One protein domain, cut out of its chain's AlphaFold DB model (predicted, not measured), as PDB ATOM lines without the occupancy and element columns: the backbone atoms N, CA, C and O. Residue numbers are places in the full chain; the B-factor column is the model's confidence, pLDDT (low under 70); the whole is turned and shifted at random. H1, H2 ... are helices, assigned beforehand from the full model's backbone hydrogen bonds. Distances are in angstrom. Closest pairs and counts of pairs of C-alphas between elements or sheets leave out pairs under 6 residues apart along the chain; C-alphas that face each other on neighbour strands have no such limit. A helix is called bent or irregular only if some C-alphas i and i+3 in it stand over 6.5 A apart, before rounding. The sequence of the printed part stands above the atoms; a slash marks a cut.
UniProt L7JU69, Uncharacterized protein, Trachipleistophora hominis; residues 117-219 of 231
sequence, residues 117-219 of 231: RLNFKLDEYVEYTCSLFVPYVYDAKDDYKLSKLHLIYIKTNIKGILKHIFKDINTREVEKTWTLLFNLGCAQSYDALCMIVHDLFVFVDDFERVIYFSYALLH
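What this domain is: This is residues 117 to 219 of the 231 residues of an uncharacterized protein of Trachipleistophora hominis (UniProt L7JU69). Helix H3 runs through the middle of a compact, all-helical body, and H4 and H5 fold up and down beside it to make a three-helix bundle. The bent helix H2 wraps H3 as an L, with arm H2b alongside it and arm H2a across its last residues, while H1 packs crosswise on H3 and a long loop, residues 133 to 147, leads from H1 to H2a. The printed part has 103 residues with five named helices, H1 to H5 in chain order, and no named strand. The radius of gyration of the C-alphas is 12.7 A, and the rounded outline spans 35 by 28 by 27 A.

Where its parts are: Find C-alpha 122 at (3.775, -17.819, 36.108); from there H1 runs through residues 122 to 132, 15.4 A. Next comes H2, residues 148 to 168, assigned as one helix by its hydrogen bonds but bent: C-alphas 156 and 159 are 8.3 A apart. Its arms are H2a, residues 148 to 156, 12.4 A, and H2b, residues 159 to 168, 14.5 A. H3 starts at C-alpha 174, at (2.814, -10.968, 19.985), and covers residues 174 to 187, 20.1 A. H4 spans residues 190 to 203, also 20.1 A. H5, residues 207 to 218, measures 16.6 A and ends at C-alpha 218, at (0.911, 3.252, 28.449).

How they stand to each other: Look first at H3, the hub. It touches H5, residues 213 to 218 alone, the same way at a shallow tilt of 34 degrees, only just short of steep; the closest C-alphas, of Gly 185 and Leu 217, are 4.3 A apart. H4 and H5 form a helical hairpin at 17 degrees, opposite ways, closest at the C-alphas of Val 197 and Ser 214, 5.9 A. H3 and H4 are close but not clearly touching. H2b and H3 form another helical hairpin at 26 degrees, opposite ways; H3 touches H2b with residues 177 to 181 alone, and the C-alphas of Ile 165 and Thr 177 come closest, 5.5 A. H2a touches residues 183 to 187 of H3, about perpendicular at 76 degrees, with the C-alphas of Leu 151 and Ala 187 closest at 5.5 A. H1 touches residues 175 to 180 of H3, about perpendicular at 85 degrees, closest at the C-alphas of Cys 130 and Lys 176, 6.2 A. H1 and H2a are near each other, whereas H1 is apart from H4 and H5. In H1, H2a, H2b, H3, H4 and H5 every O i to N i+4 pair is within hydrogen-bond range.

The domain as a whole: The two C-alphas farthest apart are those of Asn 119 and Phe 207, 35.9 A. The printed part has no cut. The link from H1 to H2 is long, 15 residues; those from H2 to H3, H3 to H4 and H4 to H5 are tight. Check the B-factor column at residues 132 to 143, where the model's pLDDT is under 70; the mean of the printed part is 83.2.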
ATOM      1  N   ARG A 117      -6.396 -17.133  40.933       77.88
ATOM      2  CA  ARG A 117      -5.799 -17.602  42.191       77.88
ATOM      3  C   ARG A 117      -4.394 -17.031  42.357       77.88
ATOM      4  O   ARG A 117      -3.570 -17.095  41.452       77.88
ATOM      5  N   LEU A 118      -4.102 -16.512  43.550       78.88
ATOM      6  CA  LEU A 118      -2.797 -15.916  43.876       78.88
ATOM      7  C   LEU A 118      -1.628 -16.909  43.806       78.88
ATOM      8  O   LEU A 118      -0.487 -16.489  43.652       78.88
ATOM      9  N   ASN A 119      -1.903 -18.205  43.938       82.00
ATOM     10  CA  ASN A 119      -0.906 -19.270  43.899       82.00
ATOM     11  C   ASN A 119      -0.662 -19.835  42.490       82.00
ATOM     12  O   ASN A 119       0.013 -20.856  42.378       82.00
ATOM     13  N   PHE A 120      -1.198 -19.206  41.436       83.75
ATOM     14  CA  PHE A 120      -0.871 -19.585  40.063       83.75
ATOM     15  C   PHE A 120       0.637 -19.537  39.830       83.75
ATOM     16  O   PHE A 120       1.316 -18.577  40.213       83.75
ATOM     17  N   LYS A 121       1.158 -20.553  39.146       88.44
ATOM     18  CA  LYS A 121       2.492 -20.471  38.546       88.44
ATOM     19  C   LYS A 121       2.490 -19.408  37.449       88.44
ATOM     20  O   LYS A 121       1.439 -19.075  36.907       88.44
ATOM     21  N   LEU A 122       3.668 -18.881  37.112       86.38
ATOM     22  CA  LEU A 122       3.775 -17.819  36.108       86.38
ATOM     23  C   LEU A 122       3.130 -18.237  34.778       86.38
ATOM     24  O   LEU A 122       2.334 -17.478  34.241       86.38
ATOM     25  N   ASP A 123       3.395 -19.452  34.302       85.19
ATOM     26  CA  ASP A 123       2.837 -19.953  33.039       85.19
ATOM     27  C   ASP A 123       1.302 -20.066  33.093       85.19
ATOM     28  O   ASP A 123       0.610 -19.632  32.173       85.19
ATOM     29  N   GLU A 124       0.753 -20.542  34.217       86.69
ATOM     30  CA  GLU A 124      -0.698 -20.602  34.455       86.69
ATOM     31  C   GLU A 124      -1.318 -19.199  34.457       86.69
ATOM     32  O   GLU A 124      -2.414 -18.988  33.937       86.69
ATOM     33  N   TYR A 125      -0.608 -18.215  35.012       86.88
ATOM     34  CA  TYR A 125      -1.013 -16.816  34.980       86.88
ATOM     35  C   TYR A 125      -0.995 -16.238  33.557       86.88
ATOM     36  O   TYR A 125      -1.927 -15.518  33.180       86.88
ATOM     37  N   VAL A 126       0.024 -16.554  32.751       83.75
ATOM     38  CA  VAL A 126       0.083 -16.132  31.343       83.75
ATOM     39  C   VAL A 126      -1.098 -16.715  30.572       83.75
ATOM     40  O   VAL A 126      -1.831 -15.965  29.930       83.75
ATOM     41  N   GLU A 127      -1.346 -18.020  30.679       83.31
ATOM     42  CA  GLU A 127      -2.481 -18.668  30.009       83.31
ATOM     43  C   GLU A 127      -3.820 -18.083  30.458       83.31
ATOM     44  O   GLU A 127      -4.686 -17.780  29.632       83.31
ATOM     45  N   TYR A 128      -3.979 -17.867  31.763       83.94
ATOM     46  CA  TYR A 128      -5.177 -17.273  32.329       83.94
ATOM     47  C   TYR A 128      -5.439 -15.870  31.781       83.94
ATOM     48  O   TYR A 128      -6.536 -15.582  31.302       83.94
ATOM     49  N   THR A 129      -4.435 -14.995  31.805       80.94
ATOM     50  CA  THR A 129      -4.592 -13.629  31.296       80.94
ATOM     51  C   THR A 129      -4.865 -13.628  29.796       80.94
ATOM     52  O   THR A 129      -5.806 -12.975  29.360       80.94
ATOM     53  N   CYS A 130      -4.166 -14.444  29.011       76.12
ATOM     54  CA  CYS A 130      -4.447 -14.575  27.580       76.12
ATOM     55  C   CYS A 130      -5.864 -15.108  27.291       76.12
ATOM     56  O   CYS A 130      -6.439 -14.775  26.262       76.12
ATOM     57  N   SER A 131      -6.453 -15.901  28.196       72.94
ATOM     58  CA  SER A 131      -7.842 -16.370  28.065       72.94
ATOM     59  C   SER A 131      -8.893 -15.306  28.405       72.94
ATOM     60  O   SER A 131     -10.000 -15.342  27.873       72.94
ATOM     61  N   LEU A 132      -8.555 -14.345  29.273       68.44
ATOM     62  CA  LEU A 132      -9.437 -13.237  29.644       68.44
ATOM     63  C   LEU A 132      -9.408 -12.097  28.624       68.44
ATOM     64  O   LEU A 132     -10.427 -11.452  28.371       68.44
ATOM     65  N   PHE A 133      -8.227 -11.817  28.076       62.34
ATOM     66  CA  PHE A 133      -7.994 -10.699  27.180       62.34
ATOM     67  C   PHE A 133      -8.020 -11.189  25.732       62.34
ATOM     68  O   PHE A 133      -7.036 -11.693  25.202       62.34
ATOM     69  N   VAL A 134      -9.173 -11.035  25.076       53.31
ATOM     70  CA  VAL A 134      -9.300 -11.262  23.630       53.31
ATOM     71  C   VAL A 134      -8.372 -10.272  22.897       53.31
ATOM     72  O   VAL A 134      -8.416  -9.082  23.208       53.31
ATOM     73  N   PRO A 135      -7.568 -10.711  21.907       48.59
ATOM     74  CA  PRO A 135      -6.404  -9.980  21.380       48.59
ATOM     75  C   PRO A 135      -6.706  -8.696  20.582       48.59
ATOM     76  O   PRO A 135      -5.808  -8.133  19.959       48.59
ATOM     77  N   TYR A 136      -7.939  -8.186  20.586       49.16
ATOM     78  CA  TYR A 136      -8.305  -6.983  19.836       49.16
ATOM     79  C   TYR A 136      -8.537  -5.783  20.757       49.16
ATOM     80  O   TYR A 136      -9.644  -5.426  21.145       49.16
ATOM     81  N   VAL A 137      -7.403  -5.137  20.999       50.59
ATOM     82  CA  VAL A 137      -7.081  -3.866  21.663       50.59
ATOM     83  C   VAL A 137      -8.003  -2.670  21.344       50.59
ATOM     84  O   VAL A 137      -7.949  -1.662  22.037       50.59
ATOM     85  N   TYR A 138      -8.886  -2.749  20.347       45.50
ATOM     86  CA  TYR A 138      -9.778  -1.632  20.001       45.50
ATOM     87  C   TYR A 138     -11.028  -1.510  20.886       45.50
ATOM     88  O   TYR A 138     -11.646  -0.451  20.890       45.50
ATOM     89  N   ASP A 139     -11.378  -2.552  21.647       49.72
ATOM     90  CA  ASP A 139     -12.535  -2.543  22.558       49.72
ATOM     91  C   ASP A 139     -12.126  -2.506  24.048       49.72
ATOM     92  O   ASP A 139     -12.989  -2.589  24.930       49.72
ATOM     93  N   ALA A 140     -10.825  -2.383  24.353       56.56
ATOM     94  CA  ALA A 140     -10.375  -2.164  25.723       56.56
ATOM     95  C   ALA A 140     -10.933  -0.816  26.198       56.56
ATOM     96  O   ALA A 140     -10.601   0.235  25.656       56.56
ATOM     97  N   LYS A 141     -11.849  -0.857  27.170       59.59
ATOM     98  CA  LYS A 141     -12.410   0.359  27.759       59.59
ATOM     99  C   LYS A 141     -11.277   1.124  28.441       59.59
ATOM    100  O   LYS A 141     -10.555   0.516  29.229       59.59
ATOM    101  N   ASP A 142     -11.216   2.436  28.230       61.41
ATOM    102  CA  ASP A 142     -10.261   3.329  28.908       61.41
ATOM    103  C   ASP A 142     -10.296   3.178  30.448       61.41
ATOM    104  O   ASP A 142      -9.312   3.441  31.137       61.41
ATOM    105  N   ASP A 143     -11.417   2.688  30.989       63.22
ATOM    106  CA  ASP A 143     -11.642   2.449  32.418       63.22
ATOM    107  C   ASP A 143     -11.277   1.035  32.906       63.22
ATOM    108  O   ASP A 143     -11.645   0.656  34.025       63.22
ATOM    109  N   TYR A 144     -10.601   0.208  32.100       71.94
ATOM    110  CA  TYR A 144     -10.224  -1.137  32.533       71.94
ATOM    111  C   TYR A 144      -9.309  -1.083  33.767       71.94
ATOM    112  O   TYR A 144      -8.265  -0.431  33.777       71.94
ATOM    113  N   LYS A 145      -9.698  -1.803  34.824       73.94
ATOM    114  CA  LYS A 145      -8.944  -1.900  36.077       73.94
ATOM    115  C   LYS A 145      -8.762  -3.356  36.465       73.94
ATOM    116  O   LYS A 145      -9.725  -4.116  36.543       73.94
ATOM    117  N   LEU A 146      -7.521  -3.715  36.775       80.25
ATOM    118  CA  LEU A 146      -7.199  -5.008  37.363       80.25
ATOM    119  C   LEU A 146      -7.772  -5.121  38.778       80.25
ATOM    120  O   LEU A 146      -7.776  -4.157  39.548       80.25
ATOM    121  N   SER A 147      -8.200  -6.328  39.142       82.75
ATOM    122  CA  SER A 147      -8.590  -6.619  40.521       82.75
ATOM    123  C   SER A 147      -7.386  -6.502  41.465       82.75
ATOM    124  O   SER A 147      -6.227  -6.674  41.070       82.75
ATOM    125  N   LYS A 148      -7.647  -6.250  42.753       84.44
ATOM    126  CA  LYS A 148      -6.596  -6.116  43.778       84.44
ATOM    127  C   LYS A 148      -5.668  -7.336  43.828       84.44
ATOM    128  O   LYS A 148      -4.466  -7.181  44.021       84.44
ATOM    129  N   LEU A 149      -6.215  -8.533  43.614       85.50
ATOM    130  CA  LEU A 149      -5.454  -9.781  43.612       85.50
ATOM    131  C   LEU A 149      -4.472  -9.854  42.432       85.50
ATOM    132  O   LEU A 149      -3.315 -10.217  42.639       85.50
ATOM    133  N   HIS A 150      -4.881  -9.432  41.230       86.50
ATOM    134  CA  HIS A 150      -3.975  -9.342  40.078       86.50
ATOM    135  C   HIS A 150      -2.837  -8.358  40.335       86.50
ATOM    136  O   HIS A 150      -1.680  -8.660  40.054       86.50
ATOM    137  N   LEU A 151      -3.157  -7.189  40.896       87.00
ATOM    138  CA  LEU A 151      -2.156  -6.170  41.209       87.00
ATOM    139  C   LEU A 151      -1.102  -6.694  42.190       87.00
ATOM    140  O   LEU A 151       0.087  -6.456  41.992       87.00
ATOM    141  N   ILE A 152      -1.529  -7.422  43.228       88.00
ATOM    142  CA  ILE A 152      -0.619  -8.066  44.184       88.00
ATOM    143  C   ILE A 152       0.263  -9.083  43.460       88.00
ATOM    144  O   ILE A 152       1.481  -9.026  43.588       88.00
ATOM    145  N   TYR A 153      -0.329  -9.964  42.652       91.50
ATOM    146  CA  TYR A 153       0.419 -10.993  41.935       91.50
ATOM    147  C   TYR A 153       1.487 -10.416  41.006       91.50
ATOM    148  O   TYR A 153       2.632 -10.868  41.032       91.50
ATOM    149  N   ILE A 154       1.134  -9.395  40.219       91.31
ATOM    150  CA  ILE A 154       2.064  -8.732  39.298       91.31
ATOM    151  C   ILE A 154       3.216  -8.094  40.069       91.31
ATOM    152  O   ILE A 154       4.369  -8.235  39.668       91.31
ATOM    153  N   LYS A 155       2.931  -7.417  41.188       89.94
ATOM    154  CA  LYS A 155       3.970  -6.806  42.026       89.94
ATOM    155  C   LYS A 155       4.919  -7.854  42.605       89.94
ATOM    156  O   LYS A 155       6.129  -7.651  42.559       89.94
ATOM    157  N   THR A 156       4.391  -8.977  43.083       90.81
ATOM    158  CA  THR A 156       5.196 -10.075  43.635       90.81
ATOM    159  C   THR A 156       6.050 -10.764  42.565       90.81
ATOM    160  O   THR A 156       7.191 -11.127  42.833       90.81
ATOM    161  N   ASN A 157       5.537 -10.905  41.339       91.75
ATOM    162  CA  ASN A 157       6.167 -11.695  40.272       91.75
ATOM    163  C   ASN A 157       6.790 -10.855  39.144       91.75
ATOM    164  O   ASN A 157       7.108 -11.386  38.079       91.75
ATOM    165  N   ILE A 158       7.003  -9.555  39.366       91.50
ATOM    166  CA  ILE A 158       7.404  -8.593  38.327       91.50
ATOM    167  C   ILE A 158       8.639  -9.031  37.528       91.50
ATOM    168  O   ILE A 158       8.631  -8.987  36.300       91.50
ATOM    169  N   LYS A 159       9.680  -9.524  38.208       91.81
ATOM    170  CA  LYS A 159      10.922  -9.978  37.560       91.81
ATOM    171  C   LYS A 159      10.681 -11.169  36.630       91.81
ATOM    172  O   LYS A 159      11.254 -11.224  35.548       91.81
ATOM    173  N   GLY A 160       9.829 -12.108  37.046       91.19
ATOM    174  CA  GLY A 160       9.462 -13.272  36.239       91.19
ATOM    175  C   GLY A 160       8.663 -12.870  35.004       91.19
ATOM    176  O   GLY A 160       8.981 -13.311  33.904       91.19
ATOM    177  N   ILE A 161       7.694 -11.966  35.175       92.19
ATOM    178  CA  ILE A 161       6.873 -11.438  34.079       92.19
ATOM    179  C   ILE A 161       7.747 -10.723  33.043       92.19
ATOM    180  O   ILE A 161       7.657 -11.033  31.860       92.19
ATOM    181  N   LEU A 162       8.633  -9.817  33.470       92.75
ATOM    182  CA  LEU A 162       9.541  -9.115  32.555       92.75
ATOM    183  C   LEU A 162      10.473 -10.083  31.825       92.75
ATOM    184  O   LEU A 162      10.637  -9.974  30.613       92.75
ATOM    185  N   LYS A 163      11.031 -11.078  32.527       92.00
ATOM    186  CA  LYS A 163      11.860 -12.112  31.897       92.00
ATOM    187  C   LYS A 163      11.087 -12.878  30.820       92.00
ATOM    188  O   LYS A 163      11.654 -13.162  29.771       92.00
ATOM    189  N   HIS A 164       9.816 -13.193  31.062       90.25
ATOM    190  CA  HIS A 164       8.970 -13.868  30.079       90.25
ATOM    191  C   HIS A 164       8.670 -12.967  28.870       90.25
ATOM    192  O   HIS A 164       8.779 -13.422  27.736       90.25
ATOM    193  N   ILE A 165       8.368 -11.684  29.097       91.88
ATOM    194  CA  ILE A 165       8.140 -10.697  28.029       91.88
ATOM    195  C   ILE A 165       9.368 -10.588  27.126       91.88
ATOM    196  O   ILE A 165       9.247 -10.785  25.923       91.88
ATOM    197  N   PHE A 166      10.546 -10.312  27.693       92.56
ATOM    198  CA  PHE A 166      11.760 -10.078  26.906       92.56
ATOM    199  C   PHE A 166      12.318 -11.346  26.258       92.56
ATOM    200  O   PHE A 166      12.969 -11.258  25.221       92.56
ATOM    201  N   LYS A 167      12.021 -12.528  26.811       90.44
ATOM    202  CA  LYS A 167      12.324 -13.802  26.153       90.44
ATOM    203  C   LYS A 167      11.551 -13.956  24.840       90.44
ATOM    204  O   LYS A 167      12.124 -14.409  23.853       90.44
ATOM    205  N   ASP A 168      10.279 -13.559  24.826       87.62
ATOM    206  CA  ASP A 168       9.370 -13.831  23.708       87.62
ATOM    207  C   ASP A 168       9.085 -12.595  22.834       87.62
ATOM    208  O   ASP A 168       8.258 -12.644  21.921       87.62
ATOM    209  N   ILE A 169       9.789 -11.485  23.064       90.06
ATOM    210  CA  ILE A 169       9.438 -10.171  22.510       90.06
ATOM    211  C   ILE A 169       9.549 -10.077  20.983       90.06
ATOM    212  O   ILE A 169       8.714  -9.446  20.329       90.06
ATOM    213  N   ASN A 170      10.520 -10.788  20.404       88.25
ATOM    214  CA  ASN A 170      10.737 -10.863  18.955       88.25
ATOM    215  C   ASN A 170      10.081 -12.102  18.320       88.25
ATOM    216  O   ASN A 170      10.194 -12.333  17.115       88.25
ATOM    217  N   THR A 171       9.346 -12.902  19.098       87.12
ATOM    218  CA  THR A 171       8.707 -14.127  18.602       87.12
ATOM    219  C   THR A 171       7.390 -13.838  17.869       87.12
ATOM    220  O   THR A 171       7.009 -12.689  17.627       87.12
ATOM    221  N   ARG A 172       6.685 -14.905  17.461       74.25
ATOM    222  CA  ARG A 172       5.338 -14.818  16.875       74.25
ATOM    223  C   ARG A 172       4.234 -14.686  17.930       74.25
ATOM    224  O   ARG A 172       3.090 -14.451  17.558       74.25
ATOM    225  N   GLU A 173       4.551 -14.791  19.222       82.31
ATOM    226  CA  GLU A 173       3.576 -14.740  20.322       82.31
ATOM    227  C   GLU A 173       3.222 -13.304  20.754       82.31
ATOM    228  O   GLU A 173       3.099 -12.993  21.938       82.31
ATOM    229  N   VAL A 174       3.027 -12.413  19.779       82.62
ATOM    230  CA  VAL A 174       2.814 -10.968  19.985       82.62
ATOM    231  C   VAL A 174       1.624 -10.679  20.908       82.62
ATOM    232  O   VAL A 174       1.672  -9.752  21.712       82.62
ATOM    233  N   GLU A 175       0.570 -11.491  20.829       79.56
ATOM    234  CA  GLU A 175      -0.650 -11.349  21.634       79.56
ATOM    235  C   GLU A 175      -0.393 -11.567  23.132       79.56
ATOM    236  O   GLU A 175      -0.913 -10.824  23.971       79.56
ATOM    237  N   LYS A 176       0.455 -12.546  23.478       84.12
ATOM    238  CA  LYS A 176       0.808 -12.833  24.873       84.12
ATOM    239  C   LYS A 176       1.661 -11.709  25.444       84.12
ATOM    240  O   LYS A 176       1.344 -11.168  26.502       84.12
ATOM    241  N   THR A 177       2.693 -11.306  24.704       89.00
ATOM    242  CA  THR A 177       3.576 -10.191  25.065       89.00
ATOM    243  C   THR A 177       2.772  -8.914  25.290       89.00
ATOM    244  O   THR A 177       2.930  -8.253  26.314       89.00
ATOM    245  N   TRP A 178       1.846  -8.608  24.378       87.62
ATOM    246  CA  TRP A 178       0.962  -7.455  24.502       87.62
ATOM    247  C   TRP A 178       0.100  -7.521  25.766       87.62
ATOM    248  O   TRP A 178       0.054  -6.558  26.527       87.62
ATOM    249  N   THR A 179      -0.534  -8.666  26.034       86.31
ATOM    250  CA  THR A 179      -1.413  -8.853  27.202       86.31
ATOM    251  C   THR A 179      -0.656  -8.676  28.518       86.31
ATOM    252  O   THR A 179      -1.141  -8.029  29.449       86.31
ATOM    253  N   LEU A 180       0.563  -9.212  28.603       89.69
ATOM    254  CA  LEU A 180       1.412  -9.056  29.781       89.69
ATOM    255  C   LEU A 180       1.862  -7.603  29.970       89.69
ATOM    256  O   LEU A 180       1.792  -7.092  31.088       89.69
ATOM    257  N   LEU A 181       2.252  -6.915  28.893       90.94
ATOM    258  CA  LEU A 181       2.590  -5.489  28.934       90.94
ATOM    259  C   LEU A 181       1.390  -4.630  29.347       90.94
ATOM    260  O   LEU A 181       1.532  -3.741  30.181       90.94
ATOM    261  N   PHE A 182       0.194  -4.925  28.848       88.25
ATOM    262  CA  PHE A 182      -1.024  -4.219  29.241       88.25
ATOM    263  C   PHE A 182      -1.324  -4.367  30.741       88.25
ATOM    264  O   PHE A 182      -1.581  -3.387  31.450       88.25
ATOM    265  N   ASN A 183      -1.208  -5.590  31.268       87.69
ATOM    266  CA  ASN A 183      -1.378  -5.856  32.695       87.69
ATOM    267  C   ASN A 183      -0.316  -5.142  33.548       87.69
ATOM    268  O   ASN A 183      -0.634  -4.618  34.619       87.69
ATOM    269  N   LEU A 184       0.927  -5.062  33.063       90.44
ATOM    270  CA  LEU A 184       1.978  -4.261  33.694       90.44
ATOM    271  C   LEU A 184       1.632  -2.772  33.710       90.44
ATOM    272  O   LEU A 184       1.771  -2.134  34.757       90.44
ATOM    273  N   GLY A 185       1.118  -2.241  32.599       88.31
ATOM    274  CA  GLY A 185       0.628  -0.868  32.483       88.31
ATOM    275  C   GLY A 185      -0.395  -0.519  33.564       88.31
ATOM    276  O   GLY A 185      -0.316   0.524  34.221       88.31
ATOM    277  N   CYS A 186      -1.307  -1.446  33.847       85.12
ATOM    278  CA  CYS A 186      -2.307  -1.294  34.901       85.12
ATOM    279  C   CYS A 186      -1.716  -1.322  36.325       85.12
ATOM    280  O   CYS A 186      -2.294  -0.724  37.234       85.12
ATOM    281  N   ALA A 187      -0.585  -2.001  36.544       87.31
ATOM    282  CA  ALA A 187      -0.057  -2.285  37.879       87.31
ATOM    283  C   ALA A 187       1.075  -1.357  38.350       87.31
ATOM    284  O   ALA A 187       1.262  -1.197  39.562       87.31
ATOM    285  N   GLN A 188       1.835  -0.775  37.422       88.31
ATOM    286  CA  GLN A 188       3.079  -0.064  37.723       88.31
ATOM    287  C   GLN A 188       2.940   1.466  37.684       88.31
ATOM    288  O   GLN A 188       1.990   2.034  37.125       88.31
ATOM    289  N   SER A 189       3.903   2.140  38.321       86.38
ATOM    290  CA  SER A 189       4.052   3.597  38.269       86.38
ATOM    291  C   SER A 189       4.528   4.046  36.889       86.38
ATOM    292  O   SER A 189       5.209   3.303  36.191       86.38
ATOM    293  N   TYR A 190       4.201   5.283  36.511       84.69
ATOM    294  CA  TYR A 190       4.589   5.846  35.215       84.69
ATOM    295  C   TYR A 190       6.105   5.757  34.965       84.69
ATOM    296  O   TYR A 190       6.515   5.306  33.902       84.69
ATOM    297  N   ASP A 191       6.926   6.071  35.970       85.56
ATOM    298  CA  ASP A 191       8.390   6.037  35.850       85.56
ATOM    299  C   ASP A 191       8.922   4.622  35.568       85.56
ATOM    300  O   ASP A 191       9.797   4.438  34.722       85.56
ATOM    301  N   ALA A 192       8.348   3.598  36.212       88.12
ATOM    302  CA  ALA A 192       8.703   2.206  35.943       88.12
ATOM    303  C   ALA A 192       8.292   1.779  34.525       88.12
ATOM    304  O   ALA A 192       9.020   1.038  33.867       88.12
ATOM    305  N   LEU A 193       7.150   2.271  34.035       89.12
ATOM    306  CA  LEU A 193       6.714   2.017  32.663       89.12
ATOM    307  C   LEU A 193       7.654   2.673  31.645       89.12
ATOM    308  O   LEU A 193       7.981   2.041  30.648       89.12
ATOM    309  N   CYS A 194       8.140   3.890  31.902       88.25
ATOM    310  CA  CYS A 194       9.114   4.556  31.033       88.25
ATOM    311  C   CYS A 194      10.411   3.752  30.879       88.25
ATOM    312  O   CYS A 194      10.914   3.638  29.764       88.25
ATOM    313  N   MET A 195      10.915   3.153  31.963       91.50
ATOM    314  CA  MET A 195      12.086   2.270  31.899       91.50
ATOM    315  C   MET A 195      11.824   1.040  31.027       91.50
ATOM    316  O   MET A 195      12.649   0.689  30.192       91.50
ATOM    317  N   ILE A 196      10.646   0.425  31.151       92.00
ATOM    318  CA  ILE A 196      10.279  -0.720  30.309       92.00
ATOM    319  C   ILE A 196      10.174  -0.294  28.841       92.00
ATOM    320  O   ILE A 196      10.678  -1.007  27.983       92.00
ATOM    321  N   VAL A 197       9.570   0.863  28.533       91.25
ATOM    322  CA  VAL A 197       9.515   1.393  27.155       91.25
ATOM    323  C   VAL A 197      10.913   1.595  26.588       91.25
ATOM    324  O   VAL A 197      11.158   1.210  25.450       91.25
ATOM    325  N   HIS A 198      11.827   2.172  27.366       91.38
ATOM    326  CA  HIS A 198      13.222   2.297  26.958       91.38
ATOM    327  C   HIS A 198      13.808   0.931  26.576       91.38
ATOM    328  O   HIS A 198      14.367   0.783  25.493       91.38
ATOM    329  N   ASP A 199      13.603  -0.089  27.405       90.12
ATOM    330  CA  ASP A 199      14.090  -1.439  27.122       90.12
ATOM    331  C   ASP A 199      13.427  -2.046  25.870       90.12
ATOM    332  O   ASP A 199      14.085  -2.752  25.108       90.12
ATOM    333  N   LEU A 200      12.160  -1.721  25.575       91.94
ATOM    334  CA  LEU A 200      11.526  -2.105  24.304       91.94
ATOM    335  C   LEU A 200      12.288  -1.543  23.096       91.94
ATOM    336  O   LEU A 200      12.493  -2.271  22.131       91.94
ATOM    337  N   PHE A 201      12.737  -0.285  23.142       90.12
ATOM    338  CA  PHE A 201      13.528   0.305  22.053       90.12
ATOM    339  C   PHE A 201      14.884  -0.382  21.855       90.12
ATOM    340  O   PHE A 201      15.410  -0.362  20.746       90.12
ATOM    341  N   VAL A 202      15.450  -0.967  22.912       91.81
ATOM    342  CA  VAL A 202      16.755  -1.644  22.861       91.81
ATOM    343  C   VAL A 202      16.630  -3.082  22.353       91.81
ATOM    344  O   VAL A 202      17.481  -3.531  21.590       91.81
ATOM    345  N   PHE A 203      15.601  -3.816  22.787       91.12
ATOM    346  CA  PHE A 203      15.523  -5.270  22.593       91.12
ATOM    347  C   PHE A 203      14.568  -5.730  21.487       91.12
ATOM    348  O   PHE A 203      14.586  -6.911  21.133       91.12
ATOM    349  N   VAL A 204      13.715  -4.854  20.955       92.00
ATOM    350  CA  VAL A 204      12.773  -5.219  19.891       92.00
ATOM    351  C   VAL A 204      13.384  -4.949  18.519       92.00
ATOM    352  O   VAL A 204      13.764  -3.822  18.215       92.00
ATOM    353  N   ASP A 205      13.408  -5.971  17.665       89.56
ATOM    354  CA  ASP A 205      14.037  -5.882  16.337       89.56
ATOM    355  C   ASP A 205      13.215  -5.039  15.345       89.56
ATOM    356  O   ASP A 205      13.748  -4.410  14.431       89.56
ATOM    357  N   ASP A 206      11.891  -5.046  15.509       87.62
ATOM    358  CA  ASP A 206      10.934  -4.376  14.632       87.62
ATOM    359  C   ASP A 206      10.379  -3.114  15.300       87.62
ATOM    360  O   ASP A 206       9.602  -3.174  16.258       87.62
ATOM    361  N   PHE A 207      10.746  -1.953  14.759       83.31
ATOM    362  CA  PHE A 207      10.344  -0.658  15.300       83.31
ATOM    363  C   PHE A 207       8.818  -0.465  15.350       83.31
ATOM    364  O   PHE A 207       8.306   0.170  16.275       83.31
ATOM    365  N   GLU A 208       8.056  -1.045  14.416       85.25
ATOM    366  CA  GLU A 208       6.590  -0.954  14.445       85.25
ATOM    367  C   GLU A 208       6.014  -1.661  15.683       85.25
ATOM    368  O   GLU A 208       5.052  -1.184  16.299       85.25
ATOM    369  N   ARG A 209       6.644  -2.760  16.117       86.94
ATOM    370  CA  ARG A 209       6.251  -3.477  17.337       86.94
ATOM    371  C   ARG A 209       6.539  -2.675  18.592       86.94
ATOM    372  O   ARG A 209       5.761  -2.771  19.538       86.94
ATOM    373  N   VAL A 210       7.594  -1.860  18.608       88.44
ATOM    374  CA  VAL A 210       7.894  -0.979  19.748       88.44
ATOM    375  C   VAL A 210       6.725  -0.038  20.011       88.44
ATOM    376  O   VAL A 210       6.283   0.085  21.154       88.44
ATOM    377  N   ILE A 211       6.172   0.577  18.962       85.81
ATOM    378  CA  ILE A 211       5.019   1.480  19.078       85.81
ATOM    379  C   ILE A 211       3.804   0.717  19.616       85.81
ATOM    380  O   ILE A 211       3.146   1.169  20.555       85.81
ATOM    381  N   TYR A 212       3.534  -0.467  19.064       87.19
ATOM    382  CA  TYR A 212       2.414  -1.312  19.479       87.19
ATOM    383  C   TYR A 212       2.506  -1.755  20.951       87.19
ATOM    384  O   TYR A 212       1.532  -1.657  21.703       87.19
ATOM    385  N   PHE A 213       3.681  -2.200  21.390       90.06
ATOM    386  CA  PHE A 213       3.940  -2.628  22.765       90.06
ATOM    387  C   PHE A 213       3.962  -1.460  23.755       90.06
ATOM    388  O   PHE A 213       3.417  -1.575  24.854       90.06
ATOM    389  N   SER A 214       4.505  -0.310  23.354       89.31
ATOM    390  CA  SER A 214       4.477   0.911  24.165       89.31
ATOM    391  C   SER A 214       3.049   1.404  24.379       89.31
ATOM    392  O   SER A 214       2.697   1.812  25.485       89.31
ATOM    393  N   TYR A 215       2.199   1.306  23.351       86.44
ATOM    394  CA  TYR A 215       0.778   1.612  23.479       86.44
ATOM    395  C   TYR A 215       0.085   0.687  24.485       86.44
ATOM    396  O   TYR A 215      -0.663   1.174  25.324       86.44
ATOM    397  N   ALA A 216       0.371  -0.621  24.456       86.94
ATOM    398  CA  ALA A 216      -0.149  -1.577  25.440       86.94
ATOM    399  C   ALA A 216       0.166  -1.139  26.876       86.94
ATOM    400  O   ALA A 216      -0.698  -1.121  27.749       86.94
ATOM    401  N   LEU A 217       1.424  -0.765  27.095       88.50
ATOM    402  CA  LEU A 217       1.966  -0.449  28.404       88.50
ATOM    403  C   LEU A 217       1.443   0.890  28.950       88.50
ATOM    404  O   LEU A 217       1.189   1.024  30.145       88.50
ATOM    405  N   LEU A 218       1.293   1.888  28.079       86.50
ATOM    406  CA  LEU A 218       0.911   3.252  28.449       86.50
ATOM    407  C   LEU A 218      -0.579   3.549  28.230       86.50
ATOM    408  O   LEU A 218      -1.012   4.684  28.440       86.50
ATOM    409  N   HIS A 219      -1.374   2.552  27.841       81.81
ATOM    410  CA  HIS A 219      -2.807   2.717  27.623       81.81
ATOM    411  C   HIS A 219      -3.501   3.321  28.857       81.81
ATOM    412  O   HIS A 219      -3.243   2.930  29.997       81.81
TER     413      HIS A 219